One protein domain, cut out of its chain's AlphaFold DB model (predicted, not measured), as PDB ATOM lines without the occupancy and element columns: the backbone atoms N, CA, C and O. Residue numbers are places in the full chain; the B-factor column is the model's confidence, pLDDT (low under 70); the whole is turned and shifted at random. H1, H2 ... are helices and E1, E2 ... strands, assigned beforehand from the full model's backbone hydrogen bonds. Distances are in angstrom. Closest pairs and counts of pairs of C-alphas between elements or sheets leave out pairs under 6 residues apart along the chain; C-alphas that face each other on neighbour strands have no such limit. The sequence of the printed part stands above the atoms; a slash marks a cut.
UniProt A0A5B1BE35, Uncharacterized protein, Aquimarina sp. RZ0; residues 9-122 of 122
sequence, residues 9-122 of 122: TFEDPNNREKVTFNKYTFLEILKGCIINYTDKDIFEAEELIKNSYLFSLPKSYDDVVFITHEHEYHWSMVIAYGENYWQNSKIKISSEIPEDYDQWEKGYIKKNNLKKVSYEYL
ATOM      1  N   THR A   9      27.746  17.411  93.163       96.75
ATOM      2  CA  THR A   9      28.349  18.319  94.154       96.75
ATOM      3  C   THR A   9      28.726  19.656  93.530       96.75
ATOM      4  O   THR A   9      29.379  19.691  92.486       96.75
ATOM      5  N   PHE A  10      28.360  20.741  94.207       96.44
ATOM      6  CA  PHE A  10      28.685  22.117  93.836       96.44
ATOM      7  C   PHE A  10      29.374  22.806  95.015       96.44
ATOM      8  O   PHE A  10      29.054  22.508  96.164       96.44
ATOM      9  N   GLU A  11      30.327  23.692  94.734       97.56
ATOM     10  CA  GLU A  11      31.107  24.434  95.733       97.56
ATOM     11  C   GLU A  11      30.908  25.938  95.510       97.56
ATOM     12  O   GLU A  11      30.973  26.399  94.366       97.56
ATOM     13  N   ASP A  12      30.661  26.689  96.585       95.56
ATOM     14  CA  ASP A  12      30.643  28.150  96.566       95.56
ATOM     15  C   ASP A  12      32.079  28.663  96.335       95.56
ATOM     16  O   ASP A  12      32.997  28.338  97.102       95.56
ATOM     17  N   PRO A  13      32.308  29.482  95.291       91.12
ATOM     18  CA  PRO A  13      33.641  29.968  94.944       91.12
ATOM     19  C   PRO A  13      34.277  30.889  96.001       91.12
ATOM     20  O   PRO A  13      35.491  31.102  95.957       91.12
ATOM     21  N   ASN A  14      33.499  31.454  96.928       93.19
ATOM     22  CA  ASN A  14      33.948  32.462  97.889       93.19
ATOM     23  C   ASN A  14      34.320  31.870  99.252       93.19
ATOM     24  O   ASN A  14      35.336  32.259  99.830       93.19
ATOM     25  N   ASN A  15      33.503  30.956  99.784       92.69
ATOM     26  CA  ASN A  15      33.647  30.432 101.150       92.69
ATOM     27  C   ASN A  15      33.930  28.915 101.209       92.69
ATOM     28  O   ASN A  15      34.232  28.408 102.290       92.69
ATOM     29  N   ARG A  16      33.929  28.217 100.059       90.69
ATOM     30  CA  ARG A  16      34.120  26.758  99.915       90.69
ATOM     31  C   ARG A  16      33.029  25.893 100.552       90.69
ATOM     32  O   ARG A  16      33.255  24.692 100.738       90.69
ATOM     33  N   GLU A  17      31.873  26.468 100.879       94.94
ATOM     34  CA  GLU A  17      30.681  25.698 101.240       94.94
ATOM     35  C   GLU A  17      30.293  24.785 100.083       94.94
ATOM     36  O   GLU A  17      30.501  25.110  98.910       94.94
ATOM     37  N   LYS A  18      29.754  23.611 100.403       96.44
ATOM     38  CA  LYS A  18      29.368  22.630  99.394       96.44
ATOM     39  C   LYS A  18      27.922  22.239  99.555       96.44
ATOM     40  O   LYS A  18      27.394  22.178 100.655       96.44
ATOM     41  N   VAL A  19      27.304  21.894  98.436       96.94
ATOM     42  CA  VAL A  19      25.982  21.281  98.417       96.94
ATOM     43  C   VAL A  19      26.013  20.048  97.533       96.94
ATOM     44  O   VAL A  19      26.525  20.069  96.410       96.94
ATOM     45  N   THR A  20      25.477  18.950  98.055       97.56
ATOM     46  CA  THR A  20      25.172  17.759  97.266       97.56
ATOM     47  C   THR A  20      23.717  17.826  96.845       97.56
ATOM     48  O   THR A  20      22.840  17.882  97.695       97.56
ATOM     49  N   PHE A  21      23.453  17.781  95.541       97.56
ATOM     50  CA  PHE A  21      22.118  17.783  94.966       97.56
ATOM     51  C   PHE A  21      21.775  16.421  94.357       97.56
ATOM     52  O   PHE A  21      22.441  15.911  93.449       97.56
ATOM     53  N   ASN A  22      20.698  15.830  94.855       97.44
ATOM     54  CA  ASN A  22      20.111  14.588  94.381       97.44
ATOM     55  C   ASN A  22      19.026  14.911  93.345       97.44
ATOM     56  O   ASN A  22      17.830  14.854  93.627       97.44
ATOM     57  N   LYS A  23      19.458  15.297  92.135       96.44
ATOM     58  CA  LYS A  23      18.569  15.781  91.066       96.44
ATOM     59  C   LYS A  23      17.495  14.770  90.670       96.44
ATOM     60  O   LYS A  23      16.364  15.168  90.403       96.44
ATOM     61  N   TYR A  24      17.848  13.488  90.577       96.69
ATOM     62  CA  TYR A  24      16.885  12.452  90.210       96.69
ATOM     63  C   TYR A  24      15.821  12.318  91.298       96.69
ATOM     64  O   TYR A  24      14.633  12.354  90.992       96.69
ATOM     65  N   THR A  25      16.251  12.264  92.559       97.62
ATOM     66  CA  THR A  25      15.354  12.240  93.718       97.62
ATOM     67  C   THR A  25      14.430  13.460  93.743       97.62
ATOM     68  O   THR A  25      13.218  13.287  93.825       97.62
ATOM     69  N   PHE A  26      14.975  14.668  93.578       97.94
ATOM     70  CA  PHE A  26      14.203  15.913  93.530       97.94
ATOM     71  C   PHE A  26      13.102  15.864  92.463       97.94
ATOM     72  O   PHE A  26      11.932  16.070  92.766       97.94
ATOM     73  N   LEU A  27      13.445  15.522  91.214       97.56
ATOM     74  CA  LEU A  27      12.466  15.467  90.123       97.56
ATOM     75  C   LEU A  27      11.409  14.371  90.312       97.56
ATOM     76  O   LEU A  27      10.256  14.563  89.929       97.56
ATOM     77  N   GLU A  28      11.770  13.231  90.903       97.81
ATOM     78  CA  GLU A  28      10.802  12.183  91.232       97.81
ATOM     79  C   GLU A  28       9.837  12.621  92.340       97.81
ATOM     80  O   GLU A  28       8.647  12.328  92.238       97.81
ATOM     81  N   ILE A  29      10.307  13.362  93.351       98.19
ATOM     82  CA  ILE A  29       9.431  13.942  94.379       98.19
ATOM     83  C   ILE A  29       8.487  14.965  93.743       98.19
ATOM     84  O   ILE A  29       7.283  14.870  93.974       98.19
ATOM     85  N   LEU A  30       8.978  15.850  92.860       98.38
ATOM     86  CA  LEU A  30       8.103  16.785  92.139       98.38
ATOM     87  C   LEU A  30       6.993  16.047  91.379       98.38
ATOM     88  O   LEU A  30       5.814  16.392  91.458       98.38
ATOM     89  N   LYS A  31       7.362  14.974  90.671       98.31
ATOM     90  CA  LYS A  31       6.411  14.139  89.927       98.31
ATOM     91  C   LYS A  31       5.383  13.512  90.862       98.31
ATOM     92  O   LYS A  31       4.193  13.527  90.562       98.31
ATOM     93  N   GLY A  32       5.844  12.973  91.989       98.06
ATOM     94  CA  GLY A  32       4.993  12.418  93.033       98.06
ATOM     95  C   GLY A  32       3.983  13.438  93.550       98.06
ATOM     96  O   GLY A  32       2.800  13.122  93.615       98.06
ATOM     97  N   CYS A  33       4.428  14.655  93.859       98.25
ATOM     98  CA  CYS A  33       3.577  15.729  94.361       98.25
ATOM     99  C   CYS A  33       2.505  16.126  93.347       98.25
ATOM    100  O   CYS A  33       1.341  16.262  93.715       98.25
ATOM    101  N   ILE A  34       2.878  16.278  92.069       98.38
ATOM    102  CA  ILE A  34       1.917  16.594  91.007       98.38
ATOM    103  C   ILE A  34       0.827  15.516  90.945       98.38
ATOM    104  O   ILE A  34      -0.352  15.848  90.945       98.38
ATOM    105  N   ILE A  35       1.198  14.237  90.948       98.19
ATOM    106  CA  ILE A  35       0.230  13.129  90.869       98.19
ATOM    107  C   ILE A  35      -0.618  13.020  92.148       98.19
ATOM    108  O   ILE A  35      -1.785  12.652  92.087       98.19
ATOM    109  N   ASN A  36      -0.036  13.289  93.319       97.50
ATOM    110  CA  ASN A  36      -0.707  13.080  94.603       97.50
ATOM    111  C   ASN A  36      -1.682  14.204  94.967       97.50
ATOM    112  O   ASN A  36      -2.723  13.937  95.558       97.50
ATOM    113  N   TYR A  37      -1.336  15.451  94.643       96.62
ATOM    114  CA  TYR A  37      -2.087  16.635  95.071       96.62
ATOM    115  C   TYR A  37      -2.862  17.307  93.936       96.62
ATOM    116  O   TYR A  37      -3.485  18.342  94.149       96.62
ATOM    117  N   THR A  38      -2.834  16.745  92.728       95.56
ATOM    118  CA  THR A  38      -3.587  17.265  91.584       95.56
ATOM    119  C   THR A  38      -4.306  16.140  90.850       95.56
ATOM    120  O   THR A  38      -4.028  14.968  91.075       95.56
ATOM    121  N   ASP A  39      -5.199  16.493  89.925       94.50
ATOM    122  CA  ASP A  39      -5.903  15.521  89.077       94.50
ATOM    123  C   ASP A  39      -5.070  15.043  87.867       94.50
ATOM    124  O   ASP A  39      -5.608  14.399  86.968       94.50
ATOM    125  N   LYS A  40      -3.776  15.396  87.806       96.81
ATOM    126  CA  LYS A  40      -2.899  15.072  86.674       96.81
ATOM    127  C   LYS A  40      -2.400  13.638  86.741       96.81
ATOM    128  O   LYS A  40      -1.992  13.151  87.797       96.81
ATOM    129  N   ASP A  41      -2.358  12.986  85.588       97.81
ATOM    130  CA  ASP A  41      -1.806  11.644  85.482       97.81
ATOM    131  C   ASP A  41      -0.266  11.628  85.411       97.81
ATOM    132  O   ASP A  41       0.424  12.653  85.419       97.81
ATOM    133  N   ILE A  42       0.300  10.420  85.368       96.69
ATOM    134  CA  ILE A  42       1.751  10.224  85.314       96.69
ATOM    135  C   ILE A  42       2.393  10.803  84.045       96.69
ATOM    136  O   ILE A  42       3.526  11.281  84.108       96.69
ATOM    137  N   PHE A  43       1.703  10.765  82.904       97.31
ATOM    138  CA  PHE A  43       2.228  11.266  81.637       97.31
ATOM    139  C   PHE A  43       2.226  12.792  81.623       97.31
ATOM    140  O   PHE A  43       3.242  13.391  81.269       97.31
ATOM    141  N   GLU A  44       1.140  13.410  82.092       98.12
ATOM    142  CA  GLU A  44       1.037  14.860  82.258       98.12
ATOM    143  C   GLU A  44       2.101  15.381  83.231       98.12
ATOM    144  O   GLU A  44       2.813  16.340  82.925       98.12
ATOM    145  N   ALA A  45       2.270  14.724  84.384       98.12
ATOM    146  CA  ALA A  45       3.282  15.101  85.370       98.12
ATOM    147  C   ALA A  45       4.706  15.008  84.797       98.12
ATOM    148  O   ALA A  45       5.524  15.910  84.989       98.12
ATOM    149  N   GLU A  46       5.012  13.937  84.058       96.81
ATOM    150  CA  GLU A  46       6.307  13.798  83.398       96.81
ATOM    151  C   GLU A  46       6.557  14.870  82.336       96.81
ATOM    152  O   GLU A  46       7.688  15.347  82.210       96.81
ATOM    153  N   GLU A  47       5.548  15.211  81.536       97.69
ATOM    154  CA  GLU A  47       5.661  16.230  80.495       97.69
ATOM    155  C   GLU A  47       5.883  17.619  81.099       97.69
ATOM    156  O   GLU A  47       6.811  18.324  80.698       97.69
ATOM    157  N   LEU A  48       5.108  17.975  82.124       98.19
ATOM    158  CA  LEU A  48       5.260  19.238  82.842       98.19
ATOM    159  C   LEU A  48       6.653  19.389  83.447       98.19
ATOM    160  O   LEU A  48       7.281  20.437  83.301       98.19
ATOM    161  N   ILE A  49       7.175  18.328  84.066       97.25
ATOM    162  CA  ILE A  49       8.528  18.347  84.619       97.25
ATOM    163  C   ILE A  49       9.561  18.526  83.518       97.25
ATOM    164  O   ILE A  49      10.413  19.396  83.659       97.25
ATOM    165  N   LYS A  50       9.483  17.762  82.420       95.75
ATOM    166  CA  LYS A  50      10.428  17.868  81.291       95.75
ATOM    167  C   LYS A  50      10.436  19.263  80.661       95.75
ATOM    168  O   LYS A  50      11.490  19.709  80.216       95.75
ATOM    169  N   ASN A  51       9.287  19.935  80.649       96.31
ATOM    170  CA  ASN A  51       9.127  21.282  80.101       96.31
ATOM    171  C   ASN A  51       9.440  22.396  81.116       96.31
ATOM    172  O   ASN A  51       9.522  23.564  80.737       96.31
ATOM    173  N   SER A  52       9.630  22.063  82.396       95.31
ATOM    174  CA  SER A  52       9.986  23.033  83.432       95.31
ATOM    175  C   SER A  52      11.460  23.439  83.355       95.31
ATOM    176  O   SER A  52      12.337  22.643  83.007       95.31
ATOM    177  N   TYR A  53      11.772  24.665  83.778       92.25
ATOM    178  CA  TYR A  53      13.165  25.105  83.919       92.25
ATOM    179  C   TYR A  53      13.927  24.258  84.958       92.25
ATOM    180  O   TYR A  53      15.134  24.043  84.823       92.25
ATOM    181  N   LEU A  54      13.201  23.693  85.930       94.75
ATOM    182  CA  LEU A  54      13.712  22.767  86.935       94.75
ATOM    183  C   LEU A  54      14.154  21.426  86.348       94.75
ATOM    184  O   LEU A  54      14.789  20.665  87.066       94.75
ATOM    185  N   PHE A  55      13.914  21.109  85.073       94.62
ATOM    186  CA  PHE A  55      14.473  19.901  84.455       94.62
ATOM    187  C   PHE A  55      15.979  20.005  84.194       94.62
ATOM    188  O   PHE A  55      16.704  19.011  84.272       94.62
ATOM    189  N   SER A  56      16.457  21.215  83.900       92.00
ATOM    190  CA  SER A  56      17.844  21.457  83.506       92.00
ATOM    191  C   SER A  56      18.816  21.142  84.644       92.00
ATOM    192  O   SER A  56      18.501  21.307  85.828       92.00
ATOM    193  N   LEU A  57      20.017  20.676  84.294       90.62
ATOM    194  CA  LEU A  57      21.080  20.495  85.280       90.62
ATOM    195  C   LEU A  57      21.534  21.868  85.807       90.62
ATOM    196  O   LEU A  57      21.796  22.754  84.986       90.62
ATOM    197  N   PRO A  58      21.641  22.050  87.138       93.12
ATOM    198  CA  PRO A  58      22.257  23.247  87.694       93.12
ATOM    199  C   PRO A  58      23.725  23.321  87.264       93.12
ATOM    200  O   PRO A  58      24.379  22.293  87.065       93.12
ATOM    201  N   LYS A  59      24.232  24.540  87.082       93.62
ATOM    202  CA  LYS A  59      25.596  24.805  86.606       93.62
ATOM    203  C   LYS A  59      26.507  25.314  87.718       93.62
ATOM    204  O   LYS A  59      27.721  25.328  87.537       93.62
ATOM    205  N   SER A  60      25.933  25.739  88.838       95.75
ATOM    206  CA  SER A  60      26.634  26.404  89.933       95.75
ATOM    207  C   SER A  60      25.996  26.105  91.292       95.75
ATOM    208  O   SER A  60      24.884  25.582  91.364       95.75
ATOM    209  N   TYR A  61      26.713  26.454  92.362       96.06
ATOM    210  CA  TYR A  61      26.195  26.443  93.731       96.06
ATOM    211  C   TYR A  61      24.946  27.327  93.862       96.06
ATOM    212  O   TYR A  61      23.924  26.860  94.358       96.06
ATOM    213  N   ASP A  62      24.985  28.544  93.307       95.38
ATOM    214  CA  ASP A  62      23.869  29.498  93.344       95.38
ATOM    215  C   ASP A  62      22.604  28.956  92.665       95.38
ATOM    216  O   ASP A  62      21.499  29.159  93.168       95.38
ATOM    217  N   ASP A  63      22.745  28.207  91.562       95.56
ATOM    218  CA  ASP A  63      21.599  27.542  90.928       95.56
ATOM    219  C   ASP A  63      20.947  26.529  91.880       95.56
ATOM    220  O   ASP A  63      19.722  26.417  91.927       95.56
ATOM    221  N   VAL A  64      21.749  25.774  92.639       96.00
ATOM    222  CA  VAL A  64      21.227  24.809  93.617       96.00
ATOM    223  C   VAL A  64      20.576  25.535  94.787       96.00
ATOM    224  O   VAL A  64      19.482  25.146  95.186       96.00
ATOM    225  N   VAL A  65      21.176  26.612  95.297       94.69
ATOM    226  CA  VAL A  65      20.568  27.445  96.348       94.69
ATOM    227  C   VAL A  65      19.211  27.980  95.889       94.69
ATOM    228  O   VAL A  65      18.228  27.854  96.614       94.69
ATOM    229  N   PHE A  66      19.116  28.491  94.659       94.62
ATOM    230  CA  PHE A  66      17.853  28.964  94.089       94.62
ATOM    231  C   PHE A  66      16.796  27.854  94.006       94.62
ATOM    232  O   PHE A  66      15.653  28.053  94.411       94.62
ATOM    233  N   ILE A  67      17.172  26.671  93.509       95.06
ATOM    234  CA  ILE A  67      16.257  25.527  93.387       95.06
ATOM    235  C   ILE A  67      15.802  25.028  94.765       95.06
ATOM    236  O   ILE A  67      14.651  24.635  94.925       95.06
ATOM    237  N   THR A  68      16.692  25.019  95.752       92.56
ATOM    238  CA  THR A  68      16.450  24.415  97.075       92.56
ATOM    239  C   THR A  68      15.850  25.381  98.095       92.56
ATOM    240  O   THR A  68      15.473  24.954  99.183       92.56
ATOM    241  N   HIS A  69      15.721  26.662  97.739       92.94
ATOM    242  CA  HIS A  69      15.090  27.693  98.565       92.94
ATOM    243  C   HIS A  69      13.599  27.429  98.830       92.94
ATOM    244  O   HIS A  69      13.056  27.900  99.824       92.94
ATOM    245  N   GLU A  70      12.934  26.699  97.938       93.75
ATOM    246  CA  GLU A  70      11.503  26.428  98.010       93.75
ATOM    247  C   GLU A  70      11.237  24.921  98.100       93.75
ATOM    248  O   GLU A  70      12.003  24.103  97.580       93.75
ATOM    249  N   HIS A  71      10.143  24.552  98.765       94.69
ATOM    250  CA  HIS A  71       9.786  23.156  98.979       94.69
ATOM    251  C   HIS A  71       9.359  22.479  97.668       94.69
ATOM    252  O   HIS A  71       8.668  23.061  96.829       94.69
ATOM    253  N   GLU A  72       9.674  21.194  97.514       97.31
ATOM    254  CA  GLU A  72       9.240  20.365  96.388       97.31
ATOM    255  C   GLU A  72       7.722  20.413  96.155       97.31
ATOM    256  O   GLU A  72       7.291  20.456  95.003       97.31
ATOM    257  N   TYR A  73       6.899  20.454  97.211       97.94
ATOM    258  CA  TYR A  73       5.450  20.650  97.076       97.94
ATOM    259  C   TYR A  73       5.124  21.931  96.294       97.94
ATOM    260  O   TYR A  73       4.397  21.895  95.301       97.94
ATOM    261  N   HIS A  74       5.713  23.055  96.695       97.12
ATOM    262  CA  HIS A  74       5.480  24.345  96.063       97.12
ATOM    263  C   HIS A  74       5.953  24.371  94.618       97.12
ATOM    264  O   HIS A  74       5.186  24.766  93.737       97.12
ATOM    265  N   TRP A  75       7.163  23.875  94.351       97.62
ATOM    266  CA  TRP A  75       7.657  23.768  92.981       97.62
ATOM    267  C   TRP A  75       6.751  22.929  92.095       97.62
ATOM    268  O   TRP A  75       6.499  23.285  90.946       97.62
ATOM    269  N   SER A  76       6.210  21.846  92.641       98.12
ATOM    270  CA  SER A  76       5.276  20.977  91.928       98.12
ATOM    271  C   SER A  76       4.006  21.716  91.532       98.12
ATOM    272  O   SER A  76       3.542  21.581  90.401       98.12
ATOM    273  N   MET A  77       3.460  22.534  92.433       98.06
ATOM    274  CA  MET A  77       2.253  23.306  92.152       98.06
ATOM    275  C   MET A  77       2.519  24.469  91.188       98.06
ATOM    276  O   MET A  77       1.709  24.700  90.289       98.06
ATOM    277  N   VAL A  78       3.678  25.131  91.282       97.31
ATOM    278  CA  VAL A  78       4.116  26.140  90.300       97.31
ATOM    279  C   VAL A  78       4.275  25.518  88.912       97.31
ATOM    280  O   VAL A  78       3.800  26.079  87.928       97.31
ATOM    281  N   ILE A  79       4.869  24.328  88.810       97.56
ATOM    282  CA  ILE A  79       4.958  23.590  87.543       97.56
ATOM    283  C   ILE A  79       3.557  23.240  87.014       97.56
ATOM    284  O   ILE A  79       3.289  23.374  85.822       97.56
ATOM    285  N   ALA A  80       2.660  22.781  87.888       97.62
ATOM    286  CA  ALA A  80       1.350  22.274  87.497       97.62
ATOM    287  C   ALA A  80       0.335  23.363  87.119       97.62
ATOM    288  O   ALA A  80      -0.604  23.071  86.368       97.62
ATOM    289  N   TYR A  81       0.481  24.570  87.669       97.00
ATOM    290  CA  TYR A  81      -0.542  25.615  87.610       97.00
ATOM    291  C   TYR A  81      -0.009  27.034  87.365       97.00
ATOM    292  O   TYR A  81      -0.806  27.940  87.116       97.00
ATOM    293  N   GLY A  82       1.309  27.223  87.385       95.75
ATOM    294  CA  GLY A  82       1.968  28.517  87.252       95.75
ATOM    295  C   GLY A  82       2.194  29.234  88.585       95.75
ATOM    296  O   GLY A  82       1.760  28.804  89.653       95.75
ATOM    297  N   GLU A  83       2.896  30.360  88.498       94.81
ATOM    298  CA  GLU A  83       3.144  31.260  89.626       94.81
ATOM    299  C   GLU A  83       1.835  31.748  90.260       94.81
ATOM    300  O   GLU A  83       0.848  32.000  89.564       94.81
ATOM    301  N   ASN A  84       1.837  31.935  91.584       94.38
ATOM    302  CA  ASN A  84       0.669  32.385  92.354       94.38
ATOM    303  C   ASN A  84      -0.590  31.513  92.166       94.38
ATOM    304  O   ASN A  84      -1.713  32.017  92.244       94.38
ATOM    305  N   TYR A  85      -0.432  30.204  91.931       95.19
ATOM    306  CA  TYR A  85      -1.546  29.279  91.671       95.19
ATOM    307  C   TYR A  85      -2.676  29.355  92.713       95.19
ATOM    308  O   TYR A  85      -3.847  29.233  92.359       95.19
ATOM    309  N   TRP A  86      -2.343  29.617  93.981       94.81
ATOM    310  CA  TRP A  86      -3.284  29.706  95.104       94.81
ATOM    311  C   TRP A  86      -4.193  30.943  95.050       94.81
ATOM    312  O   TRP A  86      -5.204  31.004  95.746       94.81
ATOM    313  N   GLN A  87      -3.862  31.943  94.228       95.19
ATOM    314  CA  GLN A  87      -4.696  33.132  94.021       95.19
ATOM    315  C   GLN A  87      -5.783  32.908  92.962       95.19
ATOM    316  O   GLN A  87      -6.710  33.711  92.830       95.19
ATOM    317  N   ASN A  88      -5.688  31.829  92.183       93.06
ATOM    318  CA  ASN A  88      -6.656  31.524  91.146       93.06
ATOM    319  C   ASN A  88      -7.869  30.806  91.748       93.06
ATOM    320  O   ASN A  88      -7.791  29.640  92.113       93.06
ATOM    321  N   SER A  89      -9.027  31.466  91.757       91.94
ATOM    322  CA  SER A  89     -10.272  30.926  92.326       91.94
ATOM    323  C   SER A  89     -10.779  29.628  91.679       91.94
ATOM    324  O   SER A  89     -11.659  28.970  92.236       91.94
ATOM    325  N   LYS A  90     -10.251  29.242  90.510       92.62
ATOM    326  CA  LYS A  90     -10.558  27.960  89.854       92.62
ATOM    327  C   LYS A  90      -9.678  26.808  90.345       92.62
ATOM    328  O   LYS A  90     -10.032  25.655  90.114       92.62
ATOM    329  N   ILE A  91      -8.554  27.105  90.994       90.81
ATOM    330  CA  ILE A  91      -7.605  26.128  91.524       90.81
ATOM    331  C   ILE A  91      -7.845  26.018  93.030       90.81
ATOM    332  O   ILE A  91      -7.739  26.992  93.764       90.81
ATOM    333  N   LYS A  92      -8.194  24.819  93.501       90.56
ATOM    334  CA  LYS A  92      -8.478  24.548  94.921       90.56
ATOM    335  C   LYS A  92      -7.258  23.980  95.652       90.56
ATOM    336  O   LYS A  92      -7.397  23.059  96.449       90.56
ATOM    337  N   ILE A  93      -6.074  24.496  95.337       94.19
ATOM    338  CA  ILE A  93      -4.807  24.051  95.921       94.19
ATOM    339  C   ILE A  93      -4.261  25.163  96.807       94.19
ATOM    340  O   ILE A  93      -4.162  26.313  96.376       94.19
ATOM    341  N   SER A  94      -3.928  24.806  98.047       93.56
ATOM    342  CA  SER A  94      -3.355  25.727  99.024       93.56
ATOM    343  C   SER A  94      -1.878  25.980  98.740       93.56
ATOM    344  O   SER A  94      -1.164  25.078  98.302       93.56
ATOM    345  N   SER A  95      -1.417  27.190  99.052       94.12
ATOM    346  CA  SER A  95       0.009  27.485  99.198       94.12
ATOM    347  C   SER A  95       0.579  26.980 100.520       94.12
ATOM    348  O   SER A  95       1.735  27.217 100.807       94.12
ATOM    349  N   GLU A  96      -0.205  26.364 101.388       95.50
ATOM    350  CA  GLU A  96       0.335  25.713 102.577       95.50
ATOM    351  C   GLU A  96       0.699  24.273 102.233       95.50
ATOM    352  O   GLU A  96      -0.034  23.596 101.504       95.50
ATOM    353  N   ILE A  97       1.835  23.811 102.755       95.94
ATOM    354  CA  ILE A  97       2.244  22.414 102.629       95.94
ATOM    355  C   ILE A  97       1.187  21.546 103.339       95.94
ATOM    356  O   ILE A  97       0.853  21.834 104.491       95.94
ATOM    357  N   PRO A  98       0.653  20.498 102.683       96.25
ATOM    358  CA  PRO A  98      -0.322  19.600 103.291       96.25
ATOM    359  C   PRO A  98       0.201  18.958 104.581       96.25
ATOM    360  O   PRO A  98       1.363  18.564 104.658       96.25
ATOM    361  N   GLU A  99      -0.666  18.799 105.583       96.38
ATOM    362  CA  GLU A  99      -0.287  18.233 106.889       96.38
ATOM    363  C   GLU A  99       0.293  16.810 106.789       96.38
ATOM    364  O   GLU A  99       1.110  16.402 107.614       96.38
ATOM    365  N   ASP A 100      -0.118  16.044 105.776       95.25
ATOM    366  CA  ASP A 100       0.329  14.674 105.534       95.25
ATOM    367  C   ASP A 100       1.587  14.578 104.654       95.25
ATOM    368  O   ASP A 100       2.094  13.469 104.442       95.25
ATOM    369  N   TYR A 101       2.125  15.711 104.185       97.00
ATOM    370  CA  TYR A 101       3.236  15.754 103.237       97.00
ATOM    371  C   TYR A 101       4.451  14.956 103.715       97.00
ATOM    372  O   TYR A 101       4.924  14.071 103.002       97.00
ATOM    373  N   ASP A 102       4.912  15.185 104.946       96.38
ATOM    374  CA  ASP A 102       6.088  14.508 105.505       96.38
ATOM    375  C   ASP A 102       5.931  12.983 105.540       96.38
ATOM    376  O   ASP A 102       6.887  12.223 105.347       96.38
ATOM    377  N   GLN A 103       4.724  12.510 105.858       97.81
ATOM    378  CA  GLN A 103       4.431  11.083 105.915       97.81
ATOM    379  C   GLN A 103       4.374  10.495 104.504       97.81
ATOM    380  O   GLN A 103       4.935   9.418 104.260       97.81
ATOM    381  N   TRP A 104       3.710  11.199 103.590       98.12
ATOM    382  CA  TRP A 104       3.618  10.824 102.190       98.12
ATOM    383  C   TRP A 104       5.006  10.744 101.543       98.12
ATOM    384  O   TRP A 104       5.342   9.711 100.961       98.12
ATOM    385  N   GLU A 105       5.848  11.764 101.719       98.19
ATOM    386  CA  GLU A 105       7.178  11.861 101.115       98.19
ATOM    387  C   GLU A 105       8.080  10.715 101.581       98.19
ATOM    388  O   GLU A 105       8.665  10.002 100.761       98.19
ATOM    389  N   LYS A 106       8.122  10.435 102.890       97.81
ATOM    390  CA  LYS A 106       8.873   9.289 103.441       97.81
ATOM    391  C   LYS A 106       8.412   7.964 102.835       97.81
ATOM    392  O   LYS A 106       9.236   7.097 102.521       97.81
ATOM    393  N   GLY A 107       7.100   7.796 102.666       98.25
ATOM    394  CA  GLY A 107       6.516   6.634 102.000       98.25
ATOM    395  C   GLY A 107       6.920   6.548 100.528       98.25
ATOM    396  O   GLY A 107       7.304   5.475 100.053       98.25
ATOM    397  N   TYR A 108       6.889   7.677  99.824       98.12
ATOM    398  CA  TYR A 108       7.224   7.789  98.410       98.12
ATOM    399  C   TYR A 108       8.706   7.510  98.143       98.12
ATOM    400  O   TYR A 108       9.023   6.677  97.289       98.12
ATOM    401  N   ILE A 109       9.610   8.116  98.918       98.25
ATOM    402  CA  ILE A 109      11.059   7.876  98.867       98.25
ATOM    403  C   ILE A 109      11.354   6.387  99.042       98.25
ATOM    404  O   ILE A 109      12.068   5.788  98.235       98.25
ATOM    405  N   LYS A 110      10.758   5.758 100.065       98.12
ATOM    406  CA  LYS A 110      10.956   4.330 100.344       98.12
ATOM    407  C   LYS A 110      10.429   3.447  99.214       98.12
ATOM    408  O   LYS A 110      11.109   2.503  98.818       98.12
ATOM    409  N   LYS A 111       9.230   3.734  98.701       97.94
ATOM    410  CA  LYS A 111       8.590   2.955  97.630       97.94
ATOM    411  C   LYS A 111       9.392   2.998  96.326       97.94
ATOM    412  O   LYS A 111       9.444   1.990  95.628       97.94
ATOM    413  N   ASN A 112      10.005   4.138  96.017       96.50
ATOM    414  CA  ASN A 112      10.707   4.368  94.753       96.50
ATOM    415  C   ASN A 112      12.237   4.238  94.860       96.50
ATOM    416  O   ASN A 112      12.930   4.450  93.870       96.50
ATOM    417  N   ASN A 113      12.769   3.852  96.029       97.00
ATOM    418  CA  ASN A 113      14.207   3.692  96.272       97.00
ATOM    419  C   ASN A 113      15.022   4.966  95.949       97.00
ATOM    420  O   ASN A 113      16.061   4.906  95.289       97.00
ATOM    421  N   LEU A 114      14.524   6.120  96.405       97.69
ATOM    422  CA  LEU A 114      15.156   7.430  96.213       97.69
ATOM    423  C   LEU A 114      16.155   7.753  97.339       97.69
ATOM    424  O   LEU A 114      16.233   7.052  98.354       97.69
ATOM    425  N   LYS A 115      16.919   8.841  97.185       98.00
ATOM    426  CA  LYS A 115      17.738   9.398  98.271       98.00
ATOM    427  C   LYS A 115      16.836   9.963  99.370       98.00
ATOM    428  O   LYS A 115      15.695  10.334  99.129       98.00
ATOM    429  N   LYS A 116      17.357  10.016 100.600       96.44
ATOM    430  CA  LYS A 116      16.594  10.479 101.774       96.44
ATOM    431  C   LYS A 116      16.223  11.962 101.718       96.44
ATOM    432  O   LYS A 116      15.277  12.347 102.386       96.44
ATOM    433  N   VAL A 117      17.003  12.755 100.988       96.31
ATOM    434  CA  VAL A 117      16.837  14.201 100.829       96.31
ATOM    435  C   VAL A 117      17.178  14.589  99.393       96.31
ATOM    436  O   VAL A 117      18.045  13.962  98.770       96.31
ATOM    437  N   SER A 118      16.537  15.635  98.881       96.81
ATOM    438  CA  SER A 118      16.854  16.220  97.574       96.81
ATOM    439  C   SER A 118      18.199  16.939  97.567       96.81
ATOM    440  O   SER A 118      18.845  16.993  96.524       96.81
ATOM    441  N   TYR A 119      18.654  17.459  98.707       96.75
ATOM    442  CA  TYR A 119      19.937  18.143  98.837       96.75
ATOM    443  C   TYR A 119      20.496  18.066 100.263       96.75
ATOM    444  O   TYR A 119      19.759  17.808 101.211       96.75
ATOM    445  N   GLU A 120      21.801  18.292 100.405       96.69
ATOM    446  CA  GLU A 120      22.506  18.358 101.689       96.69
ATOM    447  C   GLU A 120      23.650  19.377 101.586       96.69
ATOM    448  O   GLU A 120      24.524  19.233 100.725       96.69
ATOM    449  N   TYR A 121      23.628  20.411 102.433       93.12
ATOM    450  CA  TYR A 121      24.756  21.332 102.607       93.12
ATOM    451  C   TYR A 121      25.819  20.658 103.486       93.12
ATOM    452  O   TYR A 121      25.474  20.042 104.497       93.12
ATOM    453  N   LEU A 122      27.083  20.739 103.070       88.38
ATOM    454  CA  LEU A 122      28.234  20.057 103.674       88.38
ATOM    455  C   LEU A 122      29.178  21.033 104.377       88.38
ATOM    456  O   LEU A 122      29.421  22.120 103.803       88.38
TER     457      LEU A 122
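This is residues 9 to 122 of the 122 residues of an uncharacterized protein of Aquimarina sp. RZ0 (UniProt A0A5B1BE35). The longest helix, H1, runs through the middle, with H2, H4 and H5 packed crosswise round it. Beyond its first end stands a small three-stranded sheet with H3 over one face; the long link of residues 82 to 100 loops out near the other end. The printed part has 114 residues, in the order E1, E2, H1, H2, H3, H4, H5, E3; the sheet, E1 - E2 - E3, is antiparallel, and the class is mostly helix. The whole is compact, with a radius of gyration of the C-alphas of 14.6 A, and only just elongated, spanning 45 by 30 by 26 A.

E1, residues 9 to 11, and E2, residues 18 to 21, form an antiparallel hairpin, with N 10 and O 19 2.9 A apart. E3, residues 119 to 121, is E2's other antiparallel neighbour, with N 20 and O 120 2.8 A apart. H1, residues 23 to 37, is the hub. It touches H2, residues 42 to 51, at a steep tilt of 50 degrees, the closest C-alphas being those of Lys 31 and Ala 45, 5.6 A apart. H3, residues 61 to 68, is on the sheet at a height of 9.1 A and touches no helix. H4, residues 72 to 81, touches H1 at 61 degrees, steep, closest at C-alphas Leu 30 and Ser 76, 5.1 A. H5, residues 101 to 112, touches H1 at 59 degrees, steep, closest at C-alphas Ile 29 and Glu 105, 7.4 A. In the five helices every O i to N i+4 pair is within hydrogen-bond range.

E1 begins at C-alpha 9 (28.349, 18.319, 94.154) and E3 ends at C-alpha 121 (24.756, 21.332, 102.607). From first to last C-alpha, H1 measures 21.1 A, H5 16.0 A, H2 14.3 A and H4 14.2 A.

The C-alphas farthest apart, Arg 16 and Lys 90, are 45.8 A apart. The link from H4 to H5 is long; the printed part has no cut, and no printed residue is under 70 in pLDDT.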